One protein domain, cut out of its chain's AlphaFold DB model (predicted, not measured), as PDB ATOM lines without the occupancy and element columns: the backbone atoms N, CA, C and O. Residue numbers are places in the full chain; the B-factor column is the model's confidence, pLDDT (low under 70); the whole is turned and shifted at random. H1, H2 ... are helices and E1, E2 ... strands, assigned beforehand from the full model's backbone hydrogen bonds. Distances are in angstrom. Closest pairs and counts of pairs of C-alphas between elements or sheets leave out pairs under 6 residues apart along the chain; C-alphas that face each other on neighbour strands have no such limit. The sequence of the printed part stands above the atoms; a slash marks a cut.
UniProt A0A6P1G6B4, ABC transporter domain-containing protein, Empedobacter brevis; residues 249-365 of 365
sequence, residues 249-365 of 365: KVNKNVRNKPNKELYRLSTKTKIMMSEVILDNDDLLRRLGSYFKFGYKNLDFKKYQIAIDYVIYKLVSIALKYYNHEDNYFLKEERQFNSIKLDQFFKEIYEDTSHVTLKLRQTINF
ATOM      1  N   LYS A 249     175.064 163.101 163.999       77.12
ATOM      2  CA  LYS A 249     174.416 162.369 162.897       77.12
ATOM      3  C   LYS A 249     173.396 163.241 162.186       77.12
ATOM      4  O   LYS A 249     172.520 163.828 162.823       77.12
ATOM      5  N   VAL A 250     173.445 163.247 160.853       73.12
ATOM      6  CA  VAL A 250     172.384 163.849 160.036       73.12
ATOM      7  C   VAL A 250     171.084 163.099 160.292       73.12
ATOM      8  O   VAL A 250     170.990 161.886 160.090       73.12
ATOM      9  N   ASN A 251     170.052 163.833 160.693       70.94
ATOM     10  CA  ASN A 251     168.718 163.274 160.799       70.94
ATOM     11  C   ASN A 251     168.140 163.039 159.393       70.94
ATOM     12  O   ASN A 251     167.632 163.959 158.752       70.94
ATOM     13  N   LYS A 252     168.186 161.784 158.932       66.94
ATOM     14  CA  LYS A 252     167.692 161.355 157.609       66.94
ATOM     15  C   LYS A 252     166.180 161.562 157.418       66.94
ATOM     16  O   LYS A 252     165.712 161.586 156.286       66.94
ATOM     17  N   ASN A 253     165.422 161.760 158.503       62.09
ATOM     18  CA  ASN A 253     163.982 162.033 158.457       62.09
ATOM     19  C   ASN A 253     163.655 163.513 158.204       62.09
ATOM     20  O   ASN A 253     162.481 163.875 158.081       62.09
ATOM     21  N   VAL A 254     164.662 164.390 158.104       59.59
ATOM     22  CA  VAL A 254     164.469 165.751 157.598       59.59
ATOM     23  C   VAL A 254     164.232 165.641 156.093       59.59
ATOM     24  O   VAL A 254     165.146 165.779 155.293       59.59
ATOM     25  N   ARG A 255     162.988 165.326 155.709       53.84
ATOM     26  CA  ARG A 255     162.555 165.292 154.306       53.84
ATOM     27  C   ARG A 255     163.005 166.580 153.606       53.84
ATOM     28  O   ARG A 255     162.893 167.656 154.203       53.84
ATOM     29  N   ASN A 256     163.452 166.469 152.353       53.62
ATOM     30  CA  ASN A 256     163.515 167.598 151.426       53.62
ATOM     31  C   ASN A 256     162.155 168.295 151.498       53.62
ATOM     32  O   ASN A 256     161.119 167.676 151.251       53.62
ATOM     33  N   LYS A 257     162.139 169.548 151.956       55.78
ATOM     34  CA  LYS A 257     160.919 170.328 152.191       55.78
ATOM     35  C   LYS A 257     160.856 171.492 151.194       55.78
ATOM     36  O   LYS A 257     160.877 172.639 151.640       55.78
ATOM     37  N   PRO A 258     160.746 171.233 149.878       50.25
ATOM     38  CA  PRO A 258     160.483 172.299 148.914       50.25
ATOM     39  C   PRO A 258     159.154 173.024 149.214       50.25
ATOM     40  O   PRO A 258     159.008 174.196 148.897       50.25
ATOM     41  N   ASN A 259     158.235 172.399 149.969       56.12
ATOM     42  CA  ASN A 259     156.941 172.977 150.359       56.12
ATOM     43  C   ASN A 259     156.885 173.449 151.824       56.12
ATOM     44  O   ASN A 259     155.910 173.204 152.537       56.12
ATOM     45  N   LYS A 260     157.945 174.091 152.323       70.31
ATOM     46  CA  LYS A 260     157.936 174.693 153.665       70.31
ATOM     47  C   LYS A 260     157.292 176.076 153.628       70.31
ATOM     48  O   LYS A 260     157.725 176.947 152.881       70.31
ATOM     49  N   GLU A 261     156.306 176.281 154.495       70.38
ATOM     50  CA  GLU A 261     155.764 177.608 154.781       70.38
ATOM     51  C   GLU A 261     156.824 178.426 155.534       70.38
ATOM     52  O   GLU A 261     157.270 178.046 156.623       70.38
ATOM     53  N   LEU A 262     157.280 179.513 154.916       68.38
ATOM     54  CA  LEU A 262     158.335 180.373 155.450       68.38
ATOM     55  C   LEU A 262     157.776 181.405 156.418       68.38
ATOM     56  O   LEU A 262     158.385 181.678 157.454       68.38
ATOM     57  N   TYR A 263     156.614 181.959 156.084       65.25
ATOM     58  CA  TYR A 263     156.039 183.100 156.771       65.25
ATOM     59  C   TYR A 263     154.522 183.143 156.597       65.25
ATOM     60  O   TYR A 263     154.007 182.875 155.508       65.25
ATOM     61  N   ARG A 264     153.834 183.517 157.679       63.88
ATOM     62  CA  ARG A 264     152.402 183.811 157.712       63.88
ATOM     63  C   ARG A 264     152.175 185.006 158.630       63.88
ATOM     64  O   ARG A 264     152.442 184.899 159.822       63.88
ATOM     65  N   LEU A 265     151.694 186.122 158.082       52.59
ATOM     66  CA  LEU A 265     151.309 187.305 158.873       52.59
ATOM     67  C   LEU A 265     149.824 187.274 159.269       52.59
ATOM     68  O   LEU A 265     149.419 187.944 160.209       52.59
ATOM     69  N   SER A 266     149.011 186.498 158.545       52.84
ATOM     70  CA  SER A 266     147.568 186.307 158.757       52.84
ATOM     71  C   SER A 266     147.064 185.138 157.893       52.84
ATOM     72  O   SER A 266     147.841 184.533 157.154       52.84
ATOM     73  N   THR A 267     145.764 184.828 157.908       52.75
ATOM     74  CA  THR A 267     145.159 183.835 156.995       52.75
ATOM     75  C   THR A 267     145.321 184.169 155.504       52.75
ATOM     76  O   THR A 267     145.122 183.281 154.681       52.75
ATOM     77  N   LYS A 268     145.701 185.408 155.146       52.59
ATOM     78  CA  LYS A 268     145.746 185.897 153.757       52.59
ATOM     79  C   LYS A 268     147.148 186.027 153.156       52.59
ATOM     80  O   LYS A 268     147.277 185.965 151.940       52.59
ATOM     81  N   THR A 269     148.199 186.185 153.964       65.12
ATOM     82  CA  THR A 269     149.566 186.396 153.449       65.12
ATOM     83  C   THR A 269     150.462 185.239 153.857       65.12
ATOM     84  O   THR A 269     150.932 185.178 154.996       65.12
ATOM     85  N   LYS A 270     150.687 184.321 152.917       76.75
ATOM     86  CA  LYS A 270     151.544 183.143 153.064       76.75
ATOM     87  C   LYS A 270     152.689 183.228 152.057       76.75
ATOM     88  O   LYS A 270     152.461 183.657 150.931       76.75
ATOM     89  N   ILE A 271     153.897 182.849 152.472       79.06
ATOM     90  CA  ILE A 271     155.064 182.729 151.583       79.06
ATOM     91  C   ILE A 271     155.577 181.298 151.651       79.06
ATOM     92  O   ILE A 271     155.909 180.801 152.737       79.06
ATOM     93  N   MET A 272     155.631 180.638 150.500       83.00
ATOM     94  CA  MET A 272     156.199 179.300 150.360       83.00
ATOM     95  C   MET A 272     157.637 179.377 149.870       83.00
ATOM     96  O   MET A 272     157.980 180.255 149.091       83.00
ATOM     97  N   MET A 273     158.473 178.426 150.291       82.25
ATOM     98  CA  MET A 273     159.855 178.341 149.803       82.25
ATOM     99  C   MET A 273     159.930 178.202 148.275       82.25
ATOM    100  O   MET A 273     160.808 178.783 147.654       82.25
ATOM    101  N   SER A 274     158.974 177.494 147.670       80.50
ATOM    102  CA  SER A 274     158.855 177.332 146.216       80.50
ATOM    103  C   SER A 274     158.534 178.622 145.451       80.50
ATOM    104  O   SER A 274     158.673 178.642 144.238       80.50
ATOM    105  N   GLU A 275     158.059 179.667 146.133       82.56
ATOM    106  CA  GLU A 275     157.726 180.966 145.526       82.56
ATOM    107  C   GLU A 275     158.901 181.948 145.581       82.56
ATOM    108  O   GLU A 275     158.805 183.032 145.015       82.56
ATOM    109  N   VAL A 276     159.973 181.615 146.307       84.69
ATOM    110  CA  VAL A 276     161.104 182.521 146.518       84.69
ATOM    111  C   VAL A 276     161.993 182.536 145.280       84.69
ATOM    112  O   VAL A 276     162.428 181.487 144.810       84.69
ATOM    113  N   ILE A 277     162.303 183.736 144.798       85.38
ATOM    114  CA  ILE A 277     163.184 183.970 143.657       85.38
ATOM    115  C   ILE A 277     164.562 184.348 144.202       85.38
ATOM    116  O   ILE A 277     164.709 185.367 144.878       85.38
ATOM    117  N   LEU A 278     165.563 183.500 143.952       85.31
ATOM    118  CA  LEU A 278     166.930 183.679 144.447       85.31
ATOM    119  C   LEU A 278     167.955 183.362 143.368       85.31
ATOM    120  O   LEU A 278     167.880 182.321 142.717       85.31
ATOM    121  N   ASP A 279     168.964 184.221 143.272       87.62
ATOM    122  CA  ASP A 279     170.250 183.867 142.687       87.62
ATOM    123  C   ASP A 279     171.084 183.173 143.773       87.62
ATOM    124  O   ASP A 279     171.678 183.819 144.642       87.62
ATOM    125  N   ASN A 280     171.055 181.838 143.779       85.31
ATOM    126  CA  ASN A 280     171.755 181.049 144.791       85.31
ATOM    127  C   ASN A 280     173.273 181.249 144.724       85.31
ATOM    128  O   ASN A 280     173.922 181.222 145.770       85.31
ATOM    129  N   ASP A 281     173.832 181.472 143.535       85.44
ATOM    130  CA  ASP A 281     175.273 181.631 143.361       85.44
ATOM    131  C   ASP A 281     175.733 182.982 143.920       85.44
ATOM    132  O   ASP A 281     176.677 183.023 144.715       85.44
ATOM    133  N   ASP A 282     175.030 184.079 143.607       89.19
ATOM    134  CA  ASP A 282     175.314 185.391 144.204       89.19
ATOM    135  C   ASP A 282     175.127 185.370 145.727       89.19
ATOM    136  O   ASP A 282     175.999 185.826 146.475       89.19
ATOM    137  N   LEU A 283     174.025 184.776 146.200       89.69
ATOM    138  CA  LEU A 283     173.696 184.674 147.620       89.69
ATOM    139  C   LEU A 283     174.791 183.935 148.400       89.69
ATOM    140  O   LEU A 283     175.258 184.428 149.428       89.69
ATOM    141  N   LEU A 284     175.209 182.758 147.923       88.00
ATOM    142  CA  LEU A 284     176.226 181.941 148.586       88.00
ATOM    143  C   LEU A 284     177.611 182.580 148.510       88.00
ATOM    144  O   LEU A 284     178.346 182.538 149.498       88.00
ATOM    145  N   ARG A 285     177.959 183.209 147.382       88.75
ATOM    146  CA  ARG A 285     179.218 183.945 147.220       88.75
ATOM    147  C   ARG A 285     179.322 185.090 148.226       88.75
ATOM    148  O   ARG A 285     180.337 185.208 148.911       88.75
ATOM    149  N   ARG A 286     178.272 185.908 148.353       90.62
ATOM    150  CA  ARG A 286     178.219 186.999 149.338       90.62
ATOM    151  C   ARG A 286     178.210 186.471 150.766       90.62
ATOM    152  O   ARG A 286     178.990 186.949 151.583       90.62
ATOM    153  N   LEU A 287     177.419 185.439 151.069       90.44
ATOM    154  CA  LEU A 287     177.408 184.816 152.397       90.44
ATOM    155  C   LEU A 287     178.799 184.286 152.789       90.44
ATOM    156  O   LEU A 287     179.225 184.457 153.933       90.44
ATOM    157  N   GLY A 288     179.520 183.689 151.834       88.88
ATOM    158  CA  GLY A 288     180.874 183.159 152.013       88.88
ATOM    159  C   GLY A 288     181.934 184.215 152.353       88.88
ATOM    160  O   GLY A 288     182.971 183.873 152.916       88.88
ATOM    161  N   SER A 289     181.675 185.497 152.072       89.81
ATOM    162  CA  SER A 289     182.547 186.602 152.503       89.81
ATOM    163  C   SER A 289     182.494 186.865 154.015       89.81
ATOM    164  O   SER A 289     183.470 187.352 154.584       89.81
ATOM    165  N   TYR A 290     181.394 186.484 154.676       90.06
ATOM    166  CA  TYR A 290     181.198 186.641 156.122       90.06
ATOM    167  C   TYR A 290     181.447 185.332 156.870       90.06
ATOM    168  O   TYR A 290     182.153 185.291 157.877       90.06
ATOM    169  N   PHE A 291     180.880 184.235 156.370       86.38
ATOM    170  CA  PHE A 291     181.028 182.917 156.967       86.38
ATOM    171  C   PHE A 291     182.080 182.122 156.199       86.38
ATOM    172  O   PHE A 291     181.878 181.763 155.042       86.38
ATOM    173  N   LYS A 292     183.189 181.778 156.856       76.19
ATOM    174  CA  LYS A 292     184.171 180.846 156.293       76.19
ATOM    175  C   LYS A 292     183.601 179.425 156.337       76.19
ATOM    176  O   LYS A 292     183.801 178.724 157.323       76.19
ATOM    177  N   PHE A 293     182.890 179.003 155.293       73.75
ATOM    178  CA  PHE A 293     182.453 177.614 155.125       73.75
ATOM    179  C   PHE A 293     183.038 176.995 153.859       73.75
ATOM    180  O   PHE A 293     183.222 177.660 152.842       73.75
ATOM    181  N   GLY A 294     183.366 175.707 153.938       61.69
ATOM    182  CA  GLY A 294     184.008 174.974 152.856       61.69
ATOM    183  C   GLY A 294     183.498 173.546 152.804       61.69
ATOM    184  O   GLY A 294     184.027 172.672 153.479       61.69
ATOM    185  N   TYR A 295     182.518 173.285 151.946       62.28
ATOM    186  CA  TYR A 295     181.940 171.951 151.769       62.28
ATOM    187  C   TYR A 295     182.789 171.022 150.884       62.28
ATOM    188  O   TYR A 295     182.260 170.091 150.282       62.28
ATOM    189  N   LYS A 296     184.102 171.269 150.776       58.28
ATOM    190  CA  LYS A 296     184.996 170.643 149.782       58.28
ATOM    191  C   LYS A 296     185.027 169.106 149.838       58.28
ATOM    192  O   LYS A 296     185.434 168.489 148.865       58.28
ATOM    193  N   ASN A 297     184.555 168.510 150.937       65.56
ATOM    194  CA  ASN A 297     184.549 167.065 151.176       65.56
ATOM    195  C   ASN A 297     183.139 166.465 151.363       65.56
ATOM    196  O   ASN A 297     183.018 165.321 151.801       65.56
ATOM    197  N   LEU A 298     182.062 167.212 151.081       70.62
ATOM    198  CA  LEU A 298     180.705 166.658 151.115       70.62
ATOM    199  C   LEU A 298     180.353 165.997 149.781       70.62
ATOM    200  O   LEU A 298     180.609 166.546 148.713       70.62
ATOM    201  N   ASP A 299     179.686 164.843 149.845       82.00
ATOM    202  CA  ASP A 299     179.021 164.298 148.663       82.00
ATOM    203  C   ASP A 299     177.928 165.261 148.165       82.00
ATOM    204  O   ASP A 299     177.316 165.995 148.948       82.00
ATOM    205  N   PHE A 300     177.668 165.240 146.854       80.25
ATOM    206  CA  PHE A 300     176.737 166.160 146.190       80.25
ATOM    207  C   PHE A 300     175.352 166.201 146.855       80.25
ATOM    208  O   PHE A 300     174.740 167.260 146.986       80.25
ATOM    209  N   LYS A 301     174.859 165.055 147.341       80.69
ATOM    210  CA  LYS A 301     173.541 164.966 147.975       80.69
ATOM    211  C   LYS A 301     173.520 165.668 149.333       80.69
ATOM    212  O   LYS A 301     172.568 166.390 149.625       80.69
ATOM    213  N   LYS A 302     174.542 165.469 150.170       78.69
ATOM    214  CA  LYS A 302     174.675 166.176 151.455       78.69
ATOM    215  C   LYS A 302     174.892 167.669 151.254       78.69
ATOM    216  O   LYS A 302     174.277 168.450 151.976       78.69
ATOM    217  N   TYR A 303     175.704 168.044 150.266       80.44
ATOM    218  CA  TYR A 303     175.907 169.438 149.882       80.44
ATOM    219  C   TYR A 303     174.572 170.115 149.558       80.44
ATOM    220  O   TYR A 303     174.229 171.117 150.181       80.44
ATOM    221  N   GLN A 304     173.768 169.513 148.676       79.69
ATOM    222  CA  GLN A 304     172.476 170.078 148.292       79.69
ATOM    223  C   GLN A 304     171.536 170.242 149.495       79.69
ATOM    224  O   GLN A 304     170.945 171.300 149.677       79.69
ATOM    225  N   ILE A 305     171.450 169.231 150.369       79.81
ATOM    226  CA  ILE A 305     170.613 169.294 151.580       79.81
ATOM    227  C   ILE A 305     171.050 170.440 152.508       79.81
ATOM    228  O   ILE A 305     170.198 171.125 153.082       79.81
ATOM    229  N   ALA A 306     172.360 170.641 152.677       81.06
ATOM    230  CA  ALA A 306     172.898 171.704 153.519       81.06
ATOM    231  C   ALA A 306     172.593 173.088 152.932       81.06
ATOM    232  O   ALA A 306     172.056 173.943 153.639       81.06
ATOM    233  N   ILE A 307     172.855 173.286 151.636       83.25
ATOM    234  CA  ILE A 307     172.585 174.542 150.927       83.25
ATOM    235  C   ILE A 307     171.094 174.884 150.948       83.25
ATOM    236  O   ILE A 307     170.731 175.985 151.369       83.25
ATOM    237  N   ASP A 308     170.218 173.934 150.615       82.12
ATOM    238  CA  ASP A 308     168.765 174.130 150.666       82.12
ATOM    239  C   ASP A 308     168.314 174.576 152.065       82.12
ATOM    240  O   ASP A 308     167.440 175.437 152.222       82.12
ATOM    241  N   TYR A 309     168.919 174.008 153.113       84.12
ATOM    242  CA  TYR A 309     168.607 174.374 154.485       84.12
ATOM    243  C   TYR A 309     169.149 175.754 154.876       84.12
ATOM    244  O   TYR A 309     168.437 176.498 155.557       84.12
ATOM    245  N   VAL A 310     170.367 176.110 154.450       87.88
ATOM    246  CA  VAL A 310     170.954 177.447 154.638       87.88
ATOM    247  C   VAL A 310     170.053 178.501 154.007       87.88
ATOM    248  O   VAL A 310     169.624 179.420 154.703       87.88
ATOM    249  N   ILE A 311     169.679 178.323 152.741       87.38
ATOM    250  CA  ILE A 311     168.822 179.261 152.010       87.38
ATOM    251  C   ILE A 311     167.464 179.402 152.708       87.38
ATOM    252  O   ILE A 311     167.041 180.510 153.047       87.38
ATOM    253  N   TYR A 312     166.810 178.275 153.010       86.44
ATOM    254  CA  TYR A 312     165.563 178.256 153.780       86.44
ATOM    255  C   TYR A 312     165.688 179.051 155.089       86.44
ATOM    256  O   TYR A 312     164.764 179.770 155.487       86.44
ATOM    257  N   LYS A 313     166.817 178.905 155.790       87.94
ATOM    258  CA  LYS A 313     167.056 179.597 157.053       87.94
ATOM    259  C   LYS A 313     167.291 181.083 156.878       87.94
ATOM    260  O   LYS A 313     166.689 181.824 157.648       87.94
ATOM    261  N   LEU A 314     168.064 181.513 155.889       90.88
ATOM    262  CA  LEU A 314     168.271 182.930 155.596       90.88
ATOM    263  C   LEU A 314     166.936 183.633 155.339       90.88
ATOM    264  O   LEU A 314     166.614 184.607 156.017       90.88
ATOM    265  N   VAL A 315     166.111 183.074 154.449       89.12
ATOM    266  CA  VAL A 315     164.803 183.653 154.116       89.12
ATOM    267  C   VAL A 315     163.876 183.659 155.333       89.12
ATOM    268  O   VAL A 315     163.252 184.673 155.646       89.12
ATOM    269  N   SER A 316     163.804 182.545 156.075       85.56
ATOM    270  CA  SER A 316     162.977 182.476 157.285       85.56
ATOM    271  C   SER A 316     163.445 183.440 158.376       85.56
ATOM    272  O   SER A 316     162.598 183.866 159.160       85.56
ATOM    273  N   ILE A 317     164.747 183.707 158.497       87.44
ATOM    274  CA  ILE A 317     165.292 184.638 159.490       87.44
ATOM    275  C   ILE A 317     164.927 186.064 159.098       87.44
ATOM    276  O   ILE A 317     164.330 186.768 159.911       87.44
ATOM    277  N   ALA A 318     165.196 186.442 157.844       88.50
ATOM    278  CA  ALA A 318     164.852 187.756 157.322       88.50
ATOM    279  C   ALA A 318     163.366 188.048 157.554       88.50
ATOM    280  O   ALA A 318     163.034 188.975 158.286       88.50
ATOM    281  N   LEU A 319     162.477 187.179 157.059       83.31
ATOM    282  CA  LEU A 319     161.025 187.357 157.144       83.31
ATOM    283  C   LEU A 319     160.474 187.471 158.572       83.31
ATOM    284  O   LEU A 319     159.510 188.207 158.772       83.31
ATOM    285  N   LYS A 320     161.025 186.723 159.538       79.38
ATOM    286  CA  LYS A 320     160.469 186.629 160.902       79.38
ATOM    287  C   LYS A 320     161.073 187.608 161.897       79.38
ATOM    288  O   LYS A 320     160.381 187.977 162.836       79.38
ATOM    289  N   TYR A 321     162.347 187.956 161.739       77.69
ATOM    290  CA  TYR A 321     163.089 188.676 162.776       77.69
ATOM    291  C   TYR A 321     163.590 190.047 162.326       77.69
ATOM    292  O   TYR A 321     163.673 190.935 163.166       77.69
ATOM    293  N   TYR A 322     163.869 190.243 161.033       79.69
ATOM    294  CA  TYR A 322     164.500 191.474 160.540       79.69
ATOM    295  C   TYR A 322     163.616 192.292 159.579       79.69
ATOM    296  O   TYR A 322     163.823 193.484 159.385       79.69
ATOM    297  N   ASN A 323     162.576 191.696 158.985       70.56
ATOM    298  CA  ASN A 323     161.770 192.367 157.957       70.56
ATOM    299  C   ASN A 323     160.723 193.364 158.476       70.56
ATOM    300  O   ASN A 323     159.829 193.737 157.715       70.56
ATOM    301  N   HIS A 324     160.770 193.719 159.759       65.88
ATOM    302  CA  HIS A 324     159.859 194.691 160.362       65.88
ATOM    303  C   HIS A 324     160.373 196.131 160.242       65.88
ATOM    304  O   HIS A 324     159.551 197.041 160.193       65.88
ATOM    305  N   GLU A 325     161.691 196.326 160.154       59.78
ATOM    306  CA  GLU A 325     162.321 197.655 160.153       59.78
ATOM    307  C   GLU A 325     163.096 197.910 158.849       59.78
ATOM    308  O   GLU A 325     162.962 198.971 158.243       59.78
ATOM    309  N   ASP A 326     163.808 196.899 158.337       68.00
ATOM    310  CA  ASP A 326     164.812 197.126 157.291       68.00
ATOM    311  C   ASP A 326     164.440 196.626 155.891       68.00
ATOM    312  O   ASP A 326     165.132 196.953 154.925       68.00
ATOM    313  N   ASN A 327     163.340 195.884 155.728       80.62
ATOM    314  CA  ASN A 327     162.901 195.336 154.432       80.62
ATOM    315  C   ASN A 327     164.000 194.549 153.681       80.62
ATOM    316  O   ASN A 327     164.154 194.683 152.465       80.62
ATOM    317  N   TYR A 328     164.771 193.721 154.395       89.50
ATOM    318  CA  TYR A 328     165.791 192.852 153.792       89.50
ATOM    319  C   TYR A 328     165.220 191.822 152.817       89.50
ATOM    320  O   TYR A 328     165.902 191.418 151.881       89.50
ATOM    321  N   PHE A 329     163.979 191.395 153.027       89.50
ATOM    322  CA  PHE A 329     163.242 190.507 152.144       89.50
ATOM    323  C   PHE A 329     161.976 191.204 151.643       89.50
ATOM    324  O   PHE A 329     161.069 191.551 152.408       89.50
ATOM    325  N   LEU A 330     161.901 191.385 150.333       88.75
ATOM    326  CA  LEU A 330     160.799 192.045 149.660       88.75
ATOM    327  C   LEU A 330     159.652 191.036 149.494       88.75
ATOM    328  O   LEU A 330     159.732 190.073 148.729       88.75
ATOM    329  N   LYS A 331     158.610 191.184 150.325       85.62
ATOM    330  CA  LYS A 331     157.540 190.179 150.476       85.62
ATOM    331  C   LYS A 331     156.669 190.043 149.229       85.62
ATOM    332  O   LYS A 331     156.131 188.954 149.026       85.62
ATOM    333  N   GLU A 332     156.499 191.104 148.448       84.88
ATOM    334  CA  GLU A 332     155.667 191.105 147.237       84.88
ATOM    335  C   GLU A 332     156.430 190.482 146.065       84.88
ATOM    336  O   GLU A 332     155.912 189.611 145.375       84.88
ATOM    337  N   GLU A 333     157.707 190.830 145.939       88.00
ATOM    338  CA  GLU A 333     158.631 190.394 144.893       88.00
ATOM    339  C   GLU A 333     159.269 189.029 145.182       88.00
ATOM    340  O   GLU A 333     159.969 188.476 144.338       88.00
ATOM    341  N   ARG A 334     159.037 188.473 146.378       88.38
ATOM    342  CA  ARG A 334     159.518 187.153 146.819       88.38
ATOM    343  C   ARG A 334     161.040 186.974 146.753       88.38
ATOM    344  O   ARG A 334     161.516 185.853 146.596       88.38
ATOM    345  N   GLN A 335     161.803 188.045 146.945       91.50
ATOM    346  CA  GLN A 335     163.264 188.036 146.827       91.50
ATOM    347  C   GLN A 335     163.937 188.877 147.917       91.50
ATOM    348  O   GLN A 335     163.295 189.689 148.587       91.50
ATOM    349  N   PHE A 336     165.245 188.706 148.099       91.62
ATOM    350  CA  PHE A 336     166.018 189.614 148.948       91.62
ATOM    351  C   PHE A 336     166.157 190.994 148.300       91.62
ATOM    352  O   PHE A 336     166.289 191.122 147.085       91.62
ATOM    353  N   ASN A 337     166.197 192.028 149.132       91.06
ATOM    354  CA  ASN A 337     166.634 193.348 148.717       91.06
ATOM    355  C   ASN A 337     168.150 193.306 148.467       91.06
ATOM    356  O   ASN A 337     168.939 193.293 149.412       91.06
ATOM    357  N   SER A 338     168.554 193.282 147.196       89.12
ATOM    358  CA  SER A 338     169.953 193.122 146.777       89.12
ATOM    359  C   SER A 338     170.892 194.214 147.302       89.12
ATOM    360  O   SER A 338     172.072 193.939 147.520       89.12
ATOM    361  N   ILE A 339     170.374 195.427 147.541       90.56
ATOM    362  CA  ILE A 339     171.130 196.569 148.079       90.56
ATOM    363  C   ILE A 339     171.432 196.360 149.565       90.56
ATOM    364  O   ILE A 339     172.514 196.691 150.039       90.56
ATOM    365  N   LYS A 340     170.479 195.790 150.312       91.19
ATOM    366  CA  LYS A 340     170.590 195.594 151.765       91.19
ATOM    367  C   LYS A 340     171.096 194.207 152.167       91.19
ATOM    368  O   LYS A 340     171.267 193.938 153.354       91.19
ATOM    369  N   LEU A 341     171.325 193.318 151.204       91.25
ATOM    370  CA  LEU A 341     171.685 191.924 151.454       91.25
ATOM    371  C   LEU A 341     172.995 191.783 152.244       91.25
ATOM    372  O   LEU A 341     173.071 190.983 153.173       91.25
ATOM    373  N   ASP A 342     174.003 192.594 151.928       92.12
ATOM    374  CA  ASP A 342     175.288 192.557 152.632       92.12
ATOM    375  C   ASP A 342     175.174 193.090 154.070       92.12
ATOM    376  O   ASP A 342     175.774 192.530 154.987       92.12
ATOM    377  N   GLN A 343     174.332 194.107 154.296       92.31
ATOM    378  CA  GLN A 343     174.002 194.574 155.646       92.31
ATOM    379  C   GLN A 343     173.308 193.468 156.453       92.31
ATOM    380  O   GLN A 343     173.719 193.187 157.578       92.31
ATOM    381  N   PHE A 344     172.323 192.782 155.864       92.94
ATOM    382  CA  PHE A 344     171.665 191.640 156.499       92.94
ATOM    383  C   PHE A 344     172.669 190.551 156.892       92.94
ATOM    384  O   PHE A 344     172.617 190.029 158.004       92.94
ATOM    385  N   PHE A 345     173.609 190.220 156.002       93.12
ATOM    386  CA  PHE A 345     174.643 189.220 156.269       93.12
ATOM    387  C   PHE A 345     175.594 189.614 157.394       93.12
ATOM    388  O   PHE A 345     175.935 188.765 158.222       93.12
ATOM    389  N   LYS A 346     175.957 190.893 157.479       92.25
ATOM    390  CA  LYS A 346     176.712 191.418 158.615       92.25
ATOM    391  C   LYS A 346     175.934 191.261 159.925       92.25
ATOM    392  O   LYS A 346     176.472 190.722 160.889       92.25
ATOM    393  N   GLU A 347     174.660 191.643 159.948       91.12
ATOM    394  CA  GLU A 347     173.830 191.566 161.157       91.12
ATOM    395  C   GLU A 347     173.614 190.127 161.643       91.12
ATOM    396  O   GLU A 347     173.736 189.857 162.837       91.12
ATOM    397  N   ILE A 348     173.361 189.165 160.746       92.06
ATOM    398  CA  ILE A 348     173.254 187.746 161.143       92.06
ATOM    399  C   ILE A 348     174.610 187.148 161.549       92.06
ATOM    400  O   ILE A 348     174.656 186.202 162.341       92.06
ATOM    401  N   TYR A 349     175.717 187.658 161.001       91.25
ATOM    402  CA  TYR A 349     177.067 187.242 161.379       91.25
ATOM    403  C   TYR A 349     177.455 187.753 162.771       91.25
ATOM    404  O   TYR A 349     178.169 187.060 163.498       91.25
ATOM    405  N   GLU A 350     176.949 188.912 163.177       89.81
ATOM    406  CA  GLU A 350     177.139 189.467 164.519       89.81
ATOM    407  C   GLU A 350     176.122 188.897 165.530       89.81
ATOM    408  O   GLU A 350     176.439 188.750 166.713       89.81
ATOM    409  N   ASP A 351     174.932 188.478 165.083       85.38
ATOM    410  CA  ASP A 351     173.904 187.898 165.952       85.38
ATOM    411  C   ASP A 351     174.290 186.492 166.450       85.38
ATOM    412  O   ASP A 351     174.341 185.513 165.693       85.38
ATOM    413  N   THR A 352     174.537 186.383 167.756       81.12
ATOM    414  CA  THR A 352     174.857 185.139 168.481       81.12
ATOM    415  C   THR A 352     173.646 184.523 169.193       81.12
ATOM    416  O   THR A 352     173.779 183.551 169.941       81.12
ATOM    417  N   SER A 353     172.449 185.063 168.969       80.19
ATOM    418  CA  SER A 353     171.216 184.607 169.593       80.19
ATOM    419  C   SER A 353     170.707 183.276 169.023       80.19
ATOM    420  O   SER A 353     171.206 182.701 168.051       80.19
ATOM    421  N   HIS A 354     169.624 182.777 169.624       75.94
ATOM    422  CA  HIS A 354     168.916 181.586 169.160       75.94
ATOM    423  C   HIS A 354     168.373 181.693 167.717       75.94
ATOM    424  O   HIS A 354     168.075 180.659 167.112       75.94
ATOM    425  N   VAL A 355     168.248 182.909 167.166       83.88
ATOM    426  CA  VAL A 355     167.734 183.173 165.814       83.88
ATOM    427  C   VAL A 355     168.649 182.558 164.753       83.88
ATOM    428  O   VAL A 355     168.182 181.814 163.883       83.88
ATOM    429  N   THR A 356     169.960 182.791 164.860       88.56
ATOM    430  CA  THR A 356     170.965 182.332 163.884       88.56
ATOM    431  C   THR A 356     171.565 180.967 164.226       88.56
ATOM    432  O   THR A 356     172.245 180.371 163.392       88.56
ATOM    433  N   LEU A 357     171.268 180.408 165.406       85.38
ATOM    434  CA  LEU A 357     171.860 179.156 165.897       85.38
ATOM    435  C   LEU A 357     171.816 178.018 164.866       85.38
ATOM    436  O   LEU A 357     172.831 177.392 164.582       85.38
ATOM    437  N   LYS A 358     170.647 177.761 164.267       84.69
ATOM    438  CA  LYS A 358     170.480 176.672 163.286       84.69
ATOM    439  C   LYS A 358     171.197 176.944 161.961       84.69
ATOM    440  O   LYS A 358     171.595 175.991 161.297       84.69
ATOM    441  N   LEU A 359     171.328 178.213 161.573       89.19
ATOM    442  CA  LEU A 359     172.102 178.614 160.398       89.19
ATOM    443  C   LEU A 359     173.582 178.311 160.648       89.19
ATOM    444  O   LEU A 359     174.182 177.552 159.896       89.19
ATOM    445  N   ARG A 360     174.128 178.792 161.772       88.19
ATOM    446  CA  ARG A 360     175.515 178.530 162.182       88.19
ATOM    447  C   ARG A 360     175.805 177.040 162.330       88.19
ATOM    448  O   ARG A 360     176.836 176.589 161.854       88.19
ATOM    449  N   GLN A 361     174.896 176.271 162.929       83.12
ATOM    450  CA  GLN A 361     175.032 174.814 163.025       83.12
ATOM    451  C   GLN A 361     175.142 174.144 161.655       83.12
ATOM    452  O   GLN A 361     175.872 173.177 161.538       83.12
ATOM    453  N   THR A 362     174.431 174.642 160.640       83.56
ATOM    454  CA  THR A 362     174.477 174.057 159.287       83.56
ATOM    455  C   THR A 362     175.744 174.469 158.545       83.56
ATOM    456  O   THR A 362     176.341 173.650 157.867       83.56
ATOM    457  N   ILE A 363     176.169 175.723 158.705       86.25
ATOM    458  CA  ILE A 363     177.397 176.265 158.101       86.25
ATOM    459  C   ILE A 363     178.656 175.575 158.656       86.25
ATOM    460  O   ILE A 363     179.637 175.434 157.934       86.25
ATOM    461  N   ASN A 364     178.630 175.161 159.928       81.38
ATOM    462  CA  ASN A 364     179.736 174.470 160.605       81.38
ATOM    463  C   ASN A 364     179.561 172.939 160.670       81.38
ATOM    464  O   ASN A 364     180.332 172.287 161.374       81.38
ATOM    465  N   PHE A 365     178.527 172.385 160.026       74.06
ATOM    466  CA  PHE A 365     178.336 170.938 159.901       74.06
ATOM    467  C   PHE A 365     179.239 170.393 158.795       74.06
ATOM    468  O   PHE A 365     179.888 169.353 159.041       74.06
TER     469      PHE A 365
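This is residues 249 to 365 of the 365 residues of the protein "ABC transporter domain-containing protein" of Empedobacter brevis (UniProt A0A6P1G6B4). The long helix H2 runs through the middle, with H4 beside part of it, H1 and H3 crossing it on another side, and the small hairpin E1 E2 near its residues 312 to 320, with E1 the nearer strand. Under half of the 117 printed residues are in named elements, two strands then four helices: mostly helix. The whole is compact, radius of gyration of the C-alphas 14.1 A, spans 40 by 29 by 27 A.

E1, residues 261 to 264, and E2, 270 to 272, are an antiparallel hairpin, N 262 to O 271 2.9 A. H2, 300 to 322, comes closest to E1 at C-alphas 316 and 262, 5.4 A. H4, 357 to 363, touches H2, closest C-alphas 359 and 310, 6.0 A. H1, 280 to 290, touches H3, 341 to 350, at a steep tilt of 43 degrees, closest C-alphas 287 and 345, 6.5 A. Every helix O i to N i+4 pair is within hydrogen-bond range except in H1, 6 of 7.

E1 begins at C-alpha (155.764, 177.608, 154.781); H4 ends at (177.397, 176.265, 158.101); H2 is 31.6 A long.

The printed part has no cut; link H2 to H3 is long; 23 residues have pLDDT under 70.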